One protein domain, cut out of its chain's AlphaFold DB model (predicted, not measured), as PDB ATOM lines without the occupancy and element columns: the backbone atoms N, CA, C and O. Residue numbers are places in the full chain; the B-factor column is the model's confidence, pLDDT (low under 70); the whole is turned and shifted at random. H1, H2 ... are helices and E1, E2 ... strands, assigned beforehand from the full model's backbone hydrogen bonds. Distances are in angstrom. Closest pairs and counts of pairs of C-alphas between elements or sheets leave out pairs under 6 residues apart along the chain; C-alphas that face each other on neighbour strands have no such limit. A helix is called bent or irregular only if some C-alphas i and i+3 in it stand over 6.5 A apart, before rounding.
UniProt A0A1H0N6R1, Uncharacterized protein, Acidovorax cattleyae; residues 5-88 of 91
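AT A GLANCE: This is residues 5 to 88 of the 91 residues of an uncharacterized protein of Acidovorax cattleyae (UniProt A0A1H0N6R1). A small three-stranded sheet has two short helices, H1 and H2, side by side over one face, and a long loop, residues 40 to 70, reaches away from this body and folds back, with residues 53 to 58 sticking out at its tip. A third, very short helix, H3, lies off the sheet near H2. The printed part has 84 residues, with three named helices and three named strands in the order H1 E1 E2 H2 H3 E3, and the sheet runs E1 E2 E3, antiparallel throughout. The class is mixed, helices and strands, though under half of the residues, 38 of 84, are in named elements. The whole is only just loose, close to compact, with a radius of gyration of the C-alphas of 14.6 A and spans of 42 by 30 by 20 A.

IN THESE COORDINATES: In the sheet, E1 is residues 16 to 20, 12.4 A long from first to last C-alpha; E2 is residues 26 to 31, 17.0 A; and E3 is residues 82 to 87, 16.3 A, ending at C-alpha 87 at (33.058, 148.267, 106.775). H1, residues 5 to 12, is 10.4 A long and begins at C-alpha 5 at (43.084, 144.518, 108.919). H2, residues 32 to 39, is 10.1 A long and is only just irregular: C-alphas 34 and 37 are 6.8 A apart. H3, residues 71 to 75, is 6.1 A long.

HOW THE PARTS SIT: E2 is the inner strand. E1 and E2 form a hairpin, antiparallel at 149 degrees, with N 17 and O 29 within hydrogen-bond range at 2.8 A. E2 and E3 are antiparallel at 153 degrees, with N 28 and O 85 within hydrogen-bond range at 2.9 A. H1 is on the sheet at a height of 8.5 A, over E1 and slantwise to the strands, at 55 degrees to E1 on the local plane; its closest C-alphas to E1 are those of Leu 10 and Ala 16, 5.2 A apart. H2 is on the same face at a height of 9.2 A, over E2 and along the strands, at 4 degrees to E2 on the local plane. H1 and H2 are close but not clearly touching, the closest C-alphas being those of Leu 10 and Ala 34, 7.6 A apart; they run opposite ways at a shallow tilt of 24 degrees. H3 is not on the sheet; it is close to H2 but not clearly touching, the C-alphas of Leu 36 and Ile 74 being closest at 7.4 A. Each O i to N i+4 pair is within hydrogen-bond range in H1 and H3, and 2 of 4 are in H2.

THE WHOLE: The two C-alphas farthest apart are those of Asp 55 and Lys 78, 43.4 A. The printed part has no cut. The link from H2 to H3, 31 residues, is long; within it residues 52 to 53 pair with residues 58 to 59, antiparallel. The mean pLDDT of the printed part is 77.1, and 23 residues are under 70: residue 22, residues 40 to 54 and residues 61 to 67.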
ATOM      1  N   ASP A   5      41.617 144.365 108.971       78.62
ATOM      2  CA  ASP A   5      43.084 144.518 108.919       78.62
ATOM      3  C   ASP A   5      43.615 144.949 107.537       78.62
ATOM      4  O   ASP A   5      44.623 145.649 107.417       78.62
ATOM      5  N   TRP A   6      42.939 144.541 106.460       79.69
ATOM      6  CA  TRP A   6      43.338 144.874 105.091       79.69
ATOM      7  C   TRP A   6      43.193 146.371 104.769       79.69
ATOM      8  O   TRP A   6      44.013 146.909 104.021       79.69
ATOM      9  N   ILE A   7      42.165 147.043 105.305       83.19
ATOM     10  CA  ILE A   7      41.939 148.478 105.084       83.19
ATOM     11  C   ILE A   7      42.781 149.304 106.055       83.19
ATOM     12  O   ILE A   7      43.309 150.342 105.656       83.19
ATOM     13  N   ASP A   8      43.029 148.794 107.262       85.00
ATOM     14  CA  ASP A   8      43.968 149.403 108.207       85.00
ATOM     15  C   ASP A   8      45.388 149.433 107.625       85.00
ATOM     16  O   ASP A   8      46.029 150.484 107.603       85.00
ATOM     17  N   GLY A   9      45.833 148.341 106.993       86.69
ATOM     18  CA  GLY A   9      47.110 148.311 106.275       86.69
ATOM     19  C   GLY A   9      47.192 149.300 105.099       86.69
ATOM     20  O   GLY A   9      48.277 149.772 104.753       86.69
ATOM     21  N   LEU A  10      46.066 149.661 104.467       87.06
ATOM     22  CA  LEU A  10      46.038 150.741 103.470       87.06
ATOM     23  C   LEU A  10      46.156 152.124 104.120       87.06
ATOM     24  O   LEU A  10      46.831 152.991 103.558       87.06
ATOM     25  N   VAL A  11      45.528 152.329 105.280       89.81
ATOM     26  CA  VAL A  11      45.633 153.577 106.049       89.81
ATOM     27  C   VAL A  11      47.071 153.798 106.517       89.81
ATOM     28  O   VAL A  11      47.624 154.872 106.285       89.81
ATOM     29  N   GLU A  12      47.722 152.775 107.071       90.31
ATOM     30  CA  GLU A  12      49.125 152.836 107.510       90.31
ATOM     31  C   GLU A  12      50.090 153.206 106.373       90.31
ATOM     32  O   GLU A  12      51.072 153.920 106.574       90.31
ATOM     33  N   ARG A  13      49.792 152.759 105.148       88.75
ATOM     34  CA  ARG A  13      50.578 153.065 103.942       88.75
ATOM     35  C   ARG A  13      50.239 154.421 103.313       88.75
ATOM     36  O   ARG A  13      50.826 154.764 102.289       88.75
ATOM     37  N   GLY A  14      49.288 155.172 103.875       90.81
ATOM     38  CA  GLY A  14      48.807 156.445 103.326       90.81
ATOM     39  C   GLY A  14      48.017 156.304 102.021       90.81
ATOM     40  O   GLY A  14      47.899 157.263 101.261       90.81
ATOM     41  N   LEU A  15      47.505 155.104 101.732       88.19
ATOM     42  CA  LEU A  15      46.739 154.779 100.524       88.19
ATOM     43  C   LEU A  15      45.222 154.831 100.747       88.19
ATOM     44  O   LEU A  15      44.457 154.886  99.782       88.19
ATOM     45  N   ALA A  16      44.801 154.827 102.008       91.56
ATOM     46  CA  ALA A  16      43.443 155.100 102.441       91.56
ATOM     47  C   ALA A  16      43.462 156.101 103.601       91.56
ATOM     48  O   ALA A  16      44.492 156.334 104.236       91.56
ATOM     49  N   LYS A  17      42.308 156.691 103.890       92.69
ATOM     50  CA  LYS A  17      42.102 157.604 105.006       92.69
ATOM     51  C   LYS A  17      40.877 157.165 105.789       92.69
ATOM     52  O   LYS A  17      39.811 156.957 105.217       92.69
ATOM     53  N   PHE A  18      41.030 157.046 107.103       90.75
ATOM     54  CA  PHE A  18      39.897 156.908 108.008       90.75
ATOM     55  C   PHE A  18      39.077 158.203 107.990       90.75
ATOM     56  O   PHE A  18      39.622 159.292 108.182       90.75
ATOM     57  N   GLU A  19      37.776 158.086 107.742       90.88
ATOM     58  CA  GLU A  19      36.862 159.230 107.722       90.88
ATOM     59  C   GLU A  19      36.026 159.290 109.002       90.88
ATOM     60  O   GLU A  19      35.871 160.357 109.594       90.88
ATOM     61  N   SER A  20      35.484 158.153 109.444       87.69
ATOM     62  CA  SER A  20      34.647 158.084 110.644       87.69
ATOM     63  C   SER A  20      34.446 156.644 111.113       87.69
ATOM     64  O   SER A  20      34.289 155.758 110.281       87.69
ATOM     65  N   GLY A  21      34.326 156.422 112.421       80.62
ATOM     66  CA  GLY A  21      33.995 155.118 113.001       80.62
ATOM     67  C   GLY A  21      33.821 155.235 114.512       80.62
ATOM     68  O   GLY A  21      34.763 155.580 115.214       80.62
ATOM     69  N   ASN A  22      32.597 155.019 114.995       68.12
ATOM     70  CA  ASN A  22      32.252 154.965 116.425       68.12
ATOM     71  C   ASN A  22      31.050 154.018 116.624       68.12
ATOM     72  O   ASN A  22      30.047 154.370 117.241       68.12
ATOM     73  N   GLY A  23      31.116 152.867 115.950       72.44
ATOM     74  CA  GLY A  23      30.001 151.982 115.608       72.44
ATOM     75  C   GLY A  23      30.038 151.637 114.115       72.44
ATOM     76  O   GLY A  23      30.935 152.088 113.399       72.44
ATOM     77  N   TYR A  24      29.069 150.858 113.632       73.94
ATOM     78  CA  TYR A  24      29.005 150.477 112.216       73.94
ATOM     79  C   TYR A  24      28.143 151.443 111.387       73.94
ATOM     80  O   TYR A  24      27.092 151.879 111.866       73.94
ATOM     81  N   PRO A  25      28.539 151.741 110.135       84.69
ATOM     82  CA  PRO A  25      29.792 151.327 109.510       84.69
ATOM     83  C   PRO A  25      30.984 152.191 109.934       84.69
ATOM     84  O   PRO A  25      30.853 153.398 110.156       84.69
ATOM     85  N   THR A  26      32.169 151.584 109.913       87.56
ATOM     86  CA  THR A  26      33.417 152.349 109.826       87.56
ATOM     87  C   THR A  26      33.640 152.751 108.374       87.56
ATOM     88  O   THR A  26      33.482 151.935 107.465       87.56
ATOM     89  N   ARG A  27      33.974 154.019 108.136       90.38
ATOM     90  CA  ARG A  27      34.124 154.601 106.801       90.38
ATOM     91  C   ARG A  27      35.559 155.000 106.524       90.38
ATOM     92  O   ARG A  27      36.183 155.712 107.313       90.38
ATOM     93  N   PHE A  28      36.009 154.631 105.335       90.19
ATOM     94  CA  PHE A  28      37.309 154.990 104.795       90.19
ATOM     95  C   PHE A  28      37.149 155.610 103.410       90.19
ATOM     96  O   PHE A  28      36.211 155.288 102.678       90.19
ATOM     97  N   SER A  29      38.085 156.472 103.033       90.56
ATOM     98  CA  SER A  29      38.241 156.955 101.667       90.56
ATOM     99  C   SER A  29      39.546 156.438 101.069       90.56
ATOM    100  O   SER A  29      40.559 156.317 101.754       90.56
ATOM    101  N   ALA A  30      39.527 156.091  99.787       90.56
ATOM    102  CA  ALA A  30      40.706 155.660  99.040       90.56
ATOM    103  C   ALA A  30      40.514 155.965  97.551       90.56
ATOM    104  O   ALA A  30      39.405 156.262  97.107       90.56
ATOM    105  N   THR A  31      41.576 155.876  96.757       90.31
ATOM    106  CA  THR A  31      41.438 155.866  95.294       90.31
ATOM    107  C   THR A  31      41.129 154.457  94.799       90.31
ATOM    108  O   THR A  31      41.512 153.463  95.427       90.31
ATOM    109  N   ALA A  32      40.493 154.352  93.633       86.31
ATOM    110  CA  ALA A  32      40.270 153.071  92.969       86.31
ATOM    111  C   ALA A  32      41.583 152.275  92.801       86.31
ATOM    112  O   ALA A  32      41.621 151.075  93.055       86.31
ATOM    113  N   ALA A  33      42.685 152.948  92.453       86.62
ATOM    114  CA  ALA A  33      44.009 152.333  92.335       86.62
ATOM    115  C   ALA A  33      44.520 151.699  93.639       86.62
ATOM    116  O   ALA A  33      45.222 150.691  93.590       86.62
ATOM    117  N   ALA A  34      44.196 152.286  94.791       85.38
ATOM    118  CA  ALA A  34      44.606 151.775  96.093       85.38
ATOM    119  C   ALA A  34      43.721 150.613  96.567       85.38
ATOM    120  O   ALA A  34      44.231 149.621  97.083       85.38
ATOM    121  N   ALA A  35      42.404 150.731  96.379       81.56
ATOM    122  CA  ALA A  35      41.432 149.792  96.933       81.56
ATOM    123  C   ALA A  35      41.179 148.574  96.032       81.56
ATOM    124  O   ALA A  35      41.113 147.440  96.511       81.56
ATOM    125  N   LEU A  36      41.042 148.783  94.717       81.56
ATOM    126  CA  LEU A  36      40.612 147.729  93.798       81.56
ATOM    127  C   LEU A  36      41.575 146.542  93.723       81.56
ATOM    128  O   LEU A  36      41.071 145.428  93.728       81.56
ATOM    129  N   PRO A  37      42.913 146.686  93.707       79.88
ATOM    130  CA  PRO A  37      43.796 145.519  93.639       79.88
ATOM    131  C   PRO A  37      43.621 144.528  94.802       79.88
ATOM    132  O   PRO A  37      43.883 143.341  94.627       79.88
ATOM    133  N   LEU A  38      43.156 144.994  95.967       73.62
ATOM    134  CA  LEU A  38      42.920 144.145  97.137       73.62
ATOM    135  C   LEU A  38      41.547 143.455  97.099       73.62
ATOM    136  O   LEU A  38      41.430 142.316  97.539       73.62
ATOM    137  N   ILE A  39      40.531 144.108  96.525       70.44
ATOM    138  CA  ILE A  39      39.132 143.637  96.525       70.44
ATOM    139  C   ILE A  39      38.767 142.923  95.205       70.44
ATOM    140  O   ILE A  39      37.963 141.993  95.177       70.44
ATOM    141  N   ALA A  40      39.381 143.311  94.086       62.72
ATOM    142  CA  ALA A  40      39.121 142.773  92.749       62.72
ATOM    143  C   ALA A  40      39.745 141.389  92.510       62.72
ATOM    144  O   ALA A  40      39.444 140.756  91.500       62.72
ATOM    145  N   SER A  41      40.565 140.883  93.439       59.59
ATOM    146  CA  SER A  41      41.077 139.505  93.397       59.59
ATOM    147  C   SER A  41      39.974 138.445  93.564       59.59
ATOM    148  O   SER A  41      40.234 137.251  93.407       59.59
ATOM    149  N   GLY A  42      38.734 138.862  93.854       52.16
ATOM    150  CA  GLY A  42      37.588 137.960  93.919       52.16
ATOM    151  C   GLY A  42      37.537 137.135  95.205       52.16
ATOM    152  O   GLY A  42      36.682 136.261  95.326       52.16
ATOM    153  N   LYS A  43      38.443 137.390  96.154       56.53
ATOM    154  CA  LYS A  43      38.521 136.673  97.422       56.53
ATOM    155  C   LYS A  43      38.576 137.678  98.567       56.53
ATOM    156  O   LYS A  43      39.425 138.570  98.521       56.53
ATOM    157  N   PRO A  44      37.721 137.545  99.592       56.47
ATOM    158  CA  PRO A  44      37.962 138.262 100.831       56.47
ATOM    159  C   PRO A  44      39.309 137.787 101.413       56.47
ATOM    160  O   PRO A  44      39.758 136.677 101.088       56.47
ATOM    161  N   PRO A  45      39.979 138.602 102.248       56.56
ATOM    162  CA  PRO A  45      41.129 138.136 103.012       56.56
ATOM    163  C   PRO A  45      40.751 136.828 103.709       56.56
ATOM    164  O   PRO A  45      39.673 136.736 104.296       56.56
ATOM    165  N   ALA A  46      41.586 135.796 103.589       57.00
ATOM    166  CA  ALA A  46      41.320 134.538 104.271       57.00
ATOM    167  C   ALA A  46      41.183 134.824 105.774       57.00
ATOM    168  O   ALA A  46      42.101 135.395 106.371       57.00
ATOM    169  N   HIS A  47      40.056 134.438 106.383       57.59
ATOM    170  CA  HIS A  47      40.023 134.310 107.835       57.59
ATOM    171  C   HIS A  47      41.138 133.333 108.211       57.59
ATOM    172  O   HIS A  47      41.293 132.297 107.559       57.59
ATOM    173  N   GLY A  48      41.959 133.716 109.194       56.06
ATOM    174  CA  GLY A  48      43.151 132.958 109.574       56.06
ATOM    175  C   GLY A  48      42.855 131.486 109.881       56.06
ATOM    176  O   GLY A  48      41.706 131.084 110.042       56.06
ATOM    177  N   ASP A  49      43.909 130.685 110.011       57.12
ATOM    178  CA  ASP A  49      43.856 129.215 110.131       57.12
ATOM    179  C   ASP A  49      43.156 128.675 111.403       57.12
ATOM    180  O   ASP A  49      43.248 127.489 111.722       57.12
ATOM    181  N   LEU A  50      42.468 129.530 112.162       54.44
ATOM    182  CA  LEU A  50      41.796 129.200 113.410       54.44
ATOM    183  C   LEU A  50      40.283 129.155 113.203       54.44
ATOM    184  O   LEU A  50      39.699 129.985 112.512       54.44
ATOM    185  N   SER A  51      39.647 128.169 113.828       63.94
ATOM    186  CA  SER A  51      38.186 128.068 113.852       63.94
ATOM    187  C   SER A  51      37.622 129.097 114.832       63.94
ATOM    188  O   SER A  51      38.173 129.263 115.922       63.94
ATOM    189  N   VAL A  52      36.529 129.768 114.466       67.56
ATOM    190  CA  VAL A  52      35.841 130.735 115.334       67.56
ATOM    191  C   VAL A  52      34.637 130.048 115.974       67.56
ATOM    192  O   VAL A  52      33.790 129.493 115.276       67.56
ATOM    193  N   HIS A  53      34.566 130.087 117.303       66.31
ATOM    194  CA  HIS A  53      33.394 129.679 118.074       66.31
ATOM    195  C   HIS A  53      32.727 130.933 118.641       66.31
ATOM    196  O   HIS A  53      33.303 131.585 119.512       66.31
ATOM    197  N   GLY A  54      31.543 131.264 118.130       69.00
ATOM    198  CA  GLY A  54      30.630 132.221 118.747       69.00
ATOM    199  C   GLY A  54      29.677 131.526 119.721       69.00
ATOM    200  O   GLY A  54      29.653 130.296 119.808       69.00
ATOM    201  N   ASP A  55      28.869 132.312 120.432       72.75
ATOM    202  CA  ASP A  55      27.895 131.789 121.402       72.75
ATOM    203  C   ASP A  55      26.836 130.878 120.748       72.75
ATOM    204  O   ASP A  55      26.353 129.934 121.375       72.75
ATOM    205  N   ASP A  56      26.505 131.119 119.477       76.81
ATOM    206  CA  ASP A  56      25.493 130.387 118.708       76.81
ATOM    207  C   ASP A  56      25.957 129.942 117.307       76.81
ATOM    208  O   ASP A  56      25.172 129.360 116.553       76.81
ATOM    209  N   TYR A  57      27.230 130.145 116.951       70.56
ATOM    210  CA  TYR A  57      27.759 129.751 115.644       70.56
ATOM    211  C   TYR A  57      29.179 129.176 115.700       70.56
ATOM    212  O   TYR A  57      29.981 129.468 116.585       70.56
ATOM    213  N   PHE A  58      29.501 128.352 114.704       75.50
ATOM    214  CA  PHE A  58      30.833 127.793 114.485       75.50
ATOM    215  C   PHE A  58      31.280 128.090 113.057       75.50
ATOM    216  O   PHE A  58      30.586 127.733 112.102       75.50
ATOM    217  N   MET A  59      32.450 128.708 112.908       72.12
ATOM    218  CA  MET A  59      33.092 128.930 111.617       72.12
ATOM    219  C   MET A  59      34.358 128.073 111.541       72.12
ATOM    220  O   MET A  59      35.265 128.254 112.360       72.12
ATOM    221  N   PRO A  60      34.454 127.136 110.584       71.81
ATOM    222  CA  PRO A  60      35.662 126.341 110.417       71.81
ATOM    223  C   PRO A  60      36.846 127.221 109.999       71.81
ATOM    224  O   PRO A  60      36.674 128.284 109.402       71.81
ATOM    225  N   ALA A  61      38.063 126.754 110.284       69.69
ATOM    226  CA  ALA A  61      39.283 127.397 109.799       69.69
ATOM    227  C   ALA A  61      39.238 127.592 108.272       69.69
ATOM    228  O   ALA A  61      38.836 126.688 107.534       69.69
ATOM    229  N   GLY A  62      39.643 128.775 107.806       66.50
ATOM    230  CA  GLY A  62      39.596 129.123 106.385       66.50
ATOM    231  C   GLY A  62      38.187 129.359 105.830       66.50
ATOM    232  O   GLY A  62      38.013 129.348 104.611       66.50
ATOM    233  N   TRP A  63      37.179 129.564 106.687       64.06
ATOM    234  CA  TRP A  63      35.851 129.984 106.245       64.06
ATOM    235  C   TRP A  63      35.929 131.306 105.469       64.06
ATOM    236  O   TRP A  63      36.539 132.283 105.902       64.06
ATOM    237  N   ILE A  64      35.302 131.318 104.295       63.62
ATOM    238  CA  ILE A  64      35.183 132.480 103.416       63.62
ATOM    239  C   ILE A  64      33.728 132.925 103.509       63.62
ATOM    240  O   ILE A  64      32.837 132.168 103.122       63.62
ATOM    241  N   GLY A  65      33.492 134.125 104.041       64.25
ATOM    242  CA  GLY A  65      32.146 134.682 104.137       64.25
ATOM    243  C   GLY A  65      31.521 135.015 102.790       64.25
ATOM    244  O   GLY A  65      32.181 134.971 101.748       64.25
ATOM    245  N   ASP A  66      30.237 135.371 102.815       63.66
ATOM    246  CA  ASP A  66      29.523 135.809 101.619       63.66
ATOM    247  C   ASP A  66      30.193 137.058 101.035       63.66
ATOM    248  O   ASP A  66      30.150 138.154 101.595       63.66
ATOM    249  N   PHE A  67      30.830 136.878  99.881       68.69
ATOM    250  CA  PHE A  67      31.594 137.913  99.204       68.69
ATOM    251  C   PHE A  67      30.946 138.251  97.866       68.69
ATOM    252  O   PHE A  67      30.871 137.421  96.958       68.69
ATOM    253  N   LYS A  68      30.474 139.494  97.732       70.19
ATOM    254  CA  LYS A  68      29.820 139.980  96.515       70.19
ATOM    255  C   LYS A  68      30.647 141.072  95.850       70.19
ATOM    256  O   LYS A  68      30.823 142.151  96.409       70.19
ATOM    257  N   VAL A  69      31.076 140.815  94.617       73.62
ATOM    258  CA  VAL A  69      31.815 141.771  93.778       73.62
ATOM    259  C   VAL A  69      30.984 142.155  92.566       73.62
ATOM    260  O   VAL A  69      30.414 141.297  91.899       73.62
ATOM    261  N   TYR A  70      30.960 143.449  92.257       75.94
ATOM    262  CA  TYR A  70      30.341 144.001  91.052       75.94
ATOM    263  C   TYR A  70      31.436 144.366  90.043       75.94
ATOM    264  O   TYR A  70      31.865 145.519  89.960       75.94
ATOM    265  N   VAL A  71      31.948 143.361  89.328       72.62
ATOM    266  CA  VAL A  71      33.137 143.477  88.461       72.62
ATOM    267  C   VAL A  71      32.937 144.514  87.356       72.62
ATOM    268  O   VAL A  71      33.846 145.280  87.055       72.62
ATOM    269  N   GLU A  72      31.736 144.599  86.791       77.94
ATOM    270  CA  GLU A  72      31.371 145.581  85.770       77.94
ATOM    271  C   GLU A  72      31.435 147.023  86.286       77.94
ATOM    272  O   GLU A  72      31.852 147.925  85.561       77.94
ATOM    273  N   ARG A  73      31.079 147.243  87.558       78.69
ATOM    274  CA  ARG A  73      31.174 148.562  88.197       78.69
ATOM    275  C   ARG A  73      32.624 148.917  88.485       78.69
ATOM    276  O   ARG A  73      33.027 150.043  88.233       78.69
ATOM    277  N   ILE A  74      33.405 147.939  88.943       76.12
ATOM    278  CA  ILE A  74      34.849 148.076  89.167       76.12
ATOM    279  C   ILE A  74      35.574 148.434  87.863       76.12
ATOM    280  O   ILE A  74      36.388 149.352  87.848       76.12
ATOM    281  N   ALA A  75      35.253 147.746  86.765       77.06
ATOM    282  CA  ALA A  75      35.869 147.970  85.458       77.06
ATOM    283  C   ALA A  75      35.561 149.358  84.866       77.06
ATOM    284  O   ALA A  75      36.312 149.843  84.022       77.06
ATOM    285  N   ALA A  76      34.473 150.001  85.298       84.50
ATOM    286  CA  ALA A  76      34.097 151.342  84.858       84.50
ATOM    287  C   ALA A  76      34.836 152.471  85.607       84.50
ATOM    288  O   ALA A  76      34.770 153.624  85.177       84.50
ATOM    289  N   CYS A  77      35.530 152.166  86.709       84.75
ATOM    290  CA  CYS A  77      36.218 153.160  87.529       84.75
ATOM    291  C   CYS A  77      37.597 153.517  86.965       84.75
ATOM    292  O   CYS A  77      38.391 152.654  86.586       84.75
ATOM    293  N   LYS A  78      37.926 154.809  86.969       89.50
ATOM    294  CA  LYS A  78      39.280 155.291  86.693       89.50
ATOM    295  C   LYS A  78      40.154 155.096  87.932       89.50
ATOM    296  O   LYS A  78      39.660 155.239  89.048       89.50
ATOM    297  N   PRO A  79      41.473 154.887  87.775       86.94
ATOM    298  CA  PRO A  79      42.399 154.713  88.900       86.94
ATOM    299  C   PRO A  79      42.342 155.832  89.957       86.94
ATOM    300  O   PRO A  79      42.581 155.585  91.135       86.94
ATOM    301  N   THR A  80      42.022 157.058  89.537       90.00
ATOM    302  CA  THR A  80      41.942 158.253  90.388       90.00
ATOM    303  C   THR A  80      40.566 158.487  91.005       90.00
ATOM    304  O   THR A  80      40.420 159.441  91.765       90.00
ATOM    305  N   ASP A  81      39.554 157.688  90.654       90.12
ATOM    306  CA  ASP A  81      38.203 157.911  91.159       90.12
ATOM    307  C   ASP A  81      38.174 157.708  92.683       90.12
ATOM    308  O   ASP A  81      38.754 156.734  93.184       90.12
ATOM    309  N   PRO A  82      37.537 158.625  93.433       85.62
ATOM    310  CA  PRO A  82      37.425 158.513  94.876       85.62
ATOM    311  C   PRO A  82      36.404 157.435  95.243       85.62
ATOM    312  O   PRO A  82      35.294 157.396  94.713       85.62
ATOM    313  N   PHE A  83      36.784 156.567  96.170       85.88
ATOM    314  CA  PHE A  83      35.952 155.501  96.708       85.88
ATOM    315  C   PHE A  83      35.670 155.782  98.178       85.88
ATOM    316  O   PHE A  83      36.563 156.190  98.921       85.88
ATOM    317  N   VAL A  84      34.434 155.506  98.592       86.75
ATOM    318  CA  VAL A  84      34.069 155.363 100.002       86.75
ATOM    319  C   VAL A  84      33.912 153.877 100.275       86.75
ATOM    320  O   VAL A  84      33.171 153.187  99.577       86.75
ATOM    321  N   ILE A  85      34.634 153.391 101.275       85.62
ATOM    322  CA  ILE A  85      34.604 152.004 101.724       85.62
ATOM    323  C   ILE A  85      33.897 152.000 103.074       85.62
ATOM    324  O   ILE A  85      34.348 152.653 104.015       85.62
ATOM    325  N   GLU A  86      32.778 151.285 103.157       87.38
ATOM    326  CA  GLU A  86      32.030 151.088 104.397       87.38
ATOM    327  C   GLU A  86      32.274 149.670 104.908       87.38
ATOM    328  O   GLU A  86      32.000 148.698 104.202       87.38
ATOM    329  N   VAL A  87      32.780 149.551 106.133       82.06
ATOM    330  CA  VAL A  87      33.058 148.267 106.775       82.06
ATOM    331  C   VAL A  87      32.087 148.036 107.927       82.06
ATOM    332  O   VAL A  87      31.945 148.869 108.826       82.06
ATOM    333  N   TRP A  88      31.414 146.890 107.874       79.69
ATOM    334  CA  TRP A  88      30.407 146.433 108.829       79.69
ATOM    335  C   TRP A  88      30.937 145.194 109.564       79.69
ATOM    336  O   TRP A  88      30.485 144.082 109.319       79.69
TER     337      TRP A  88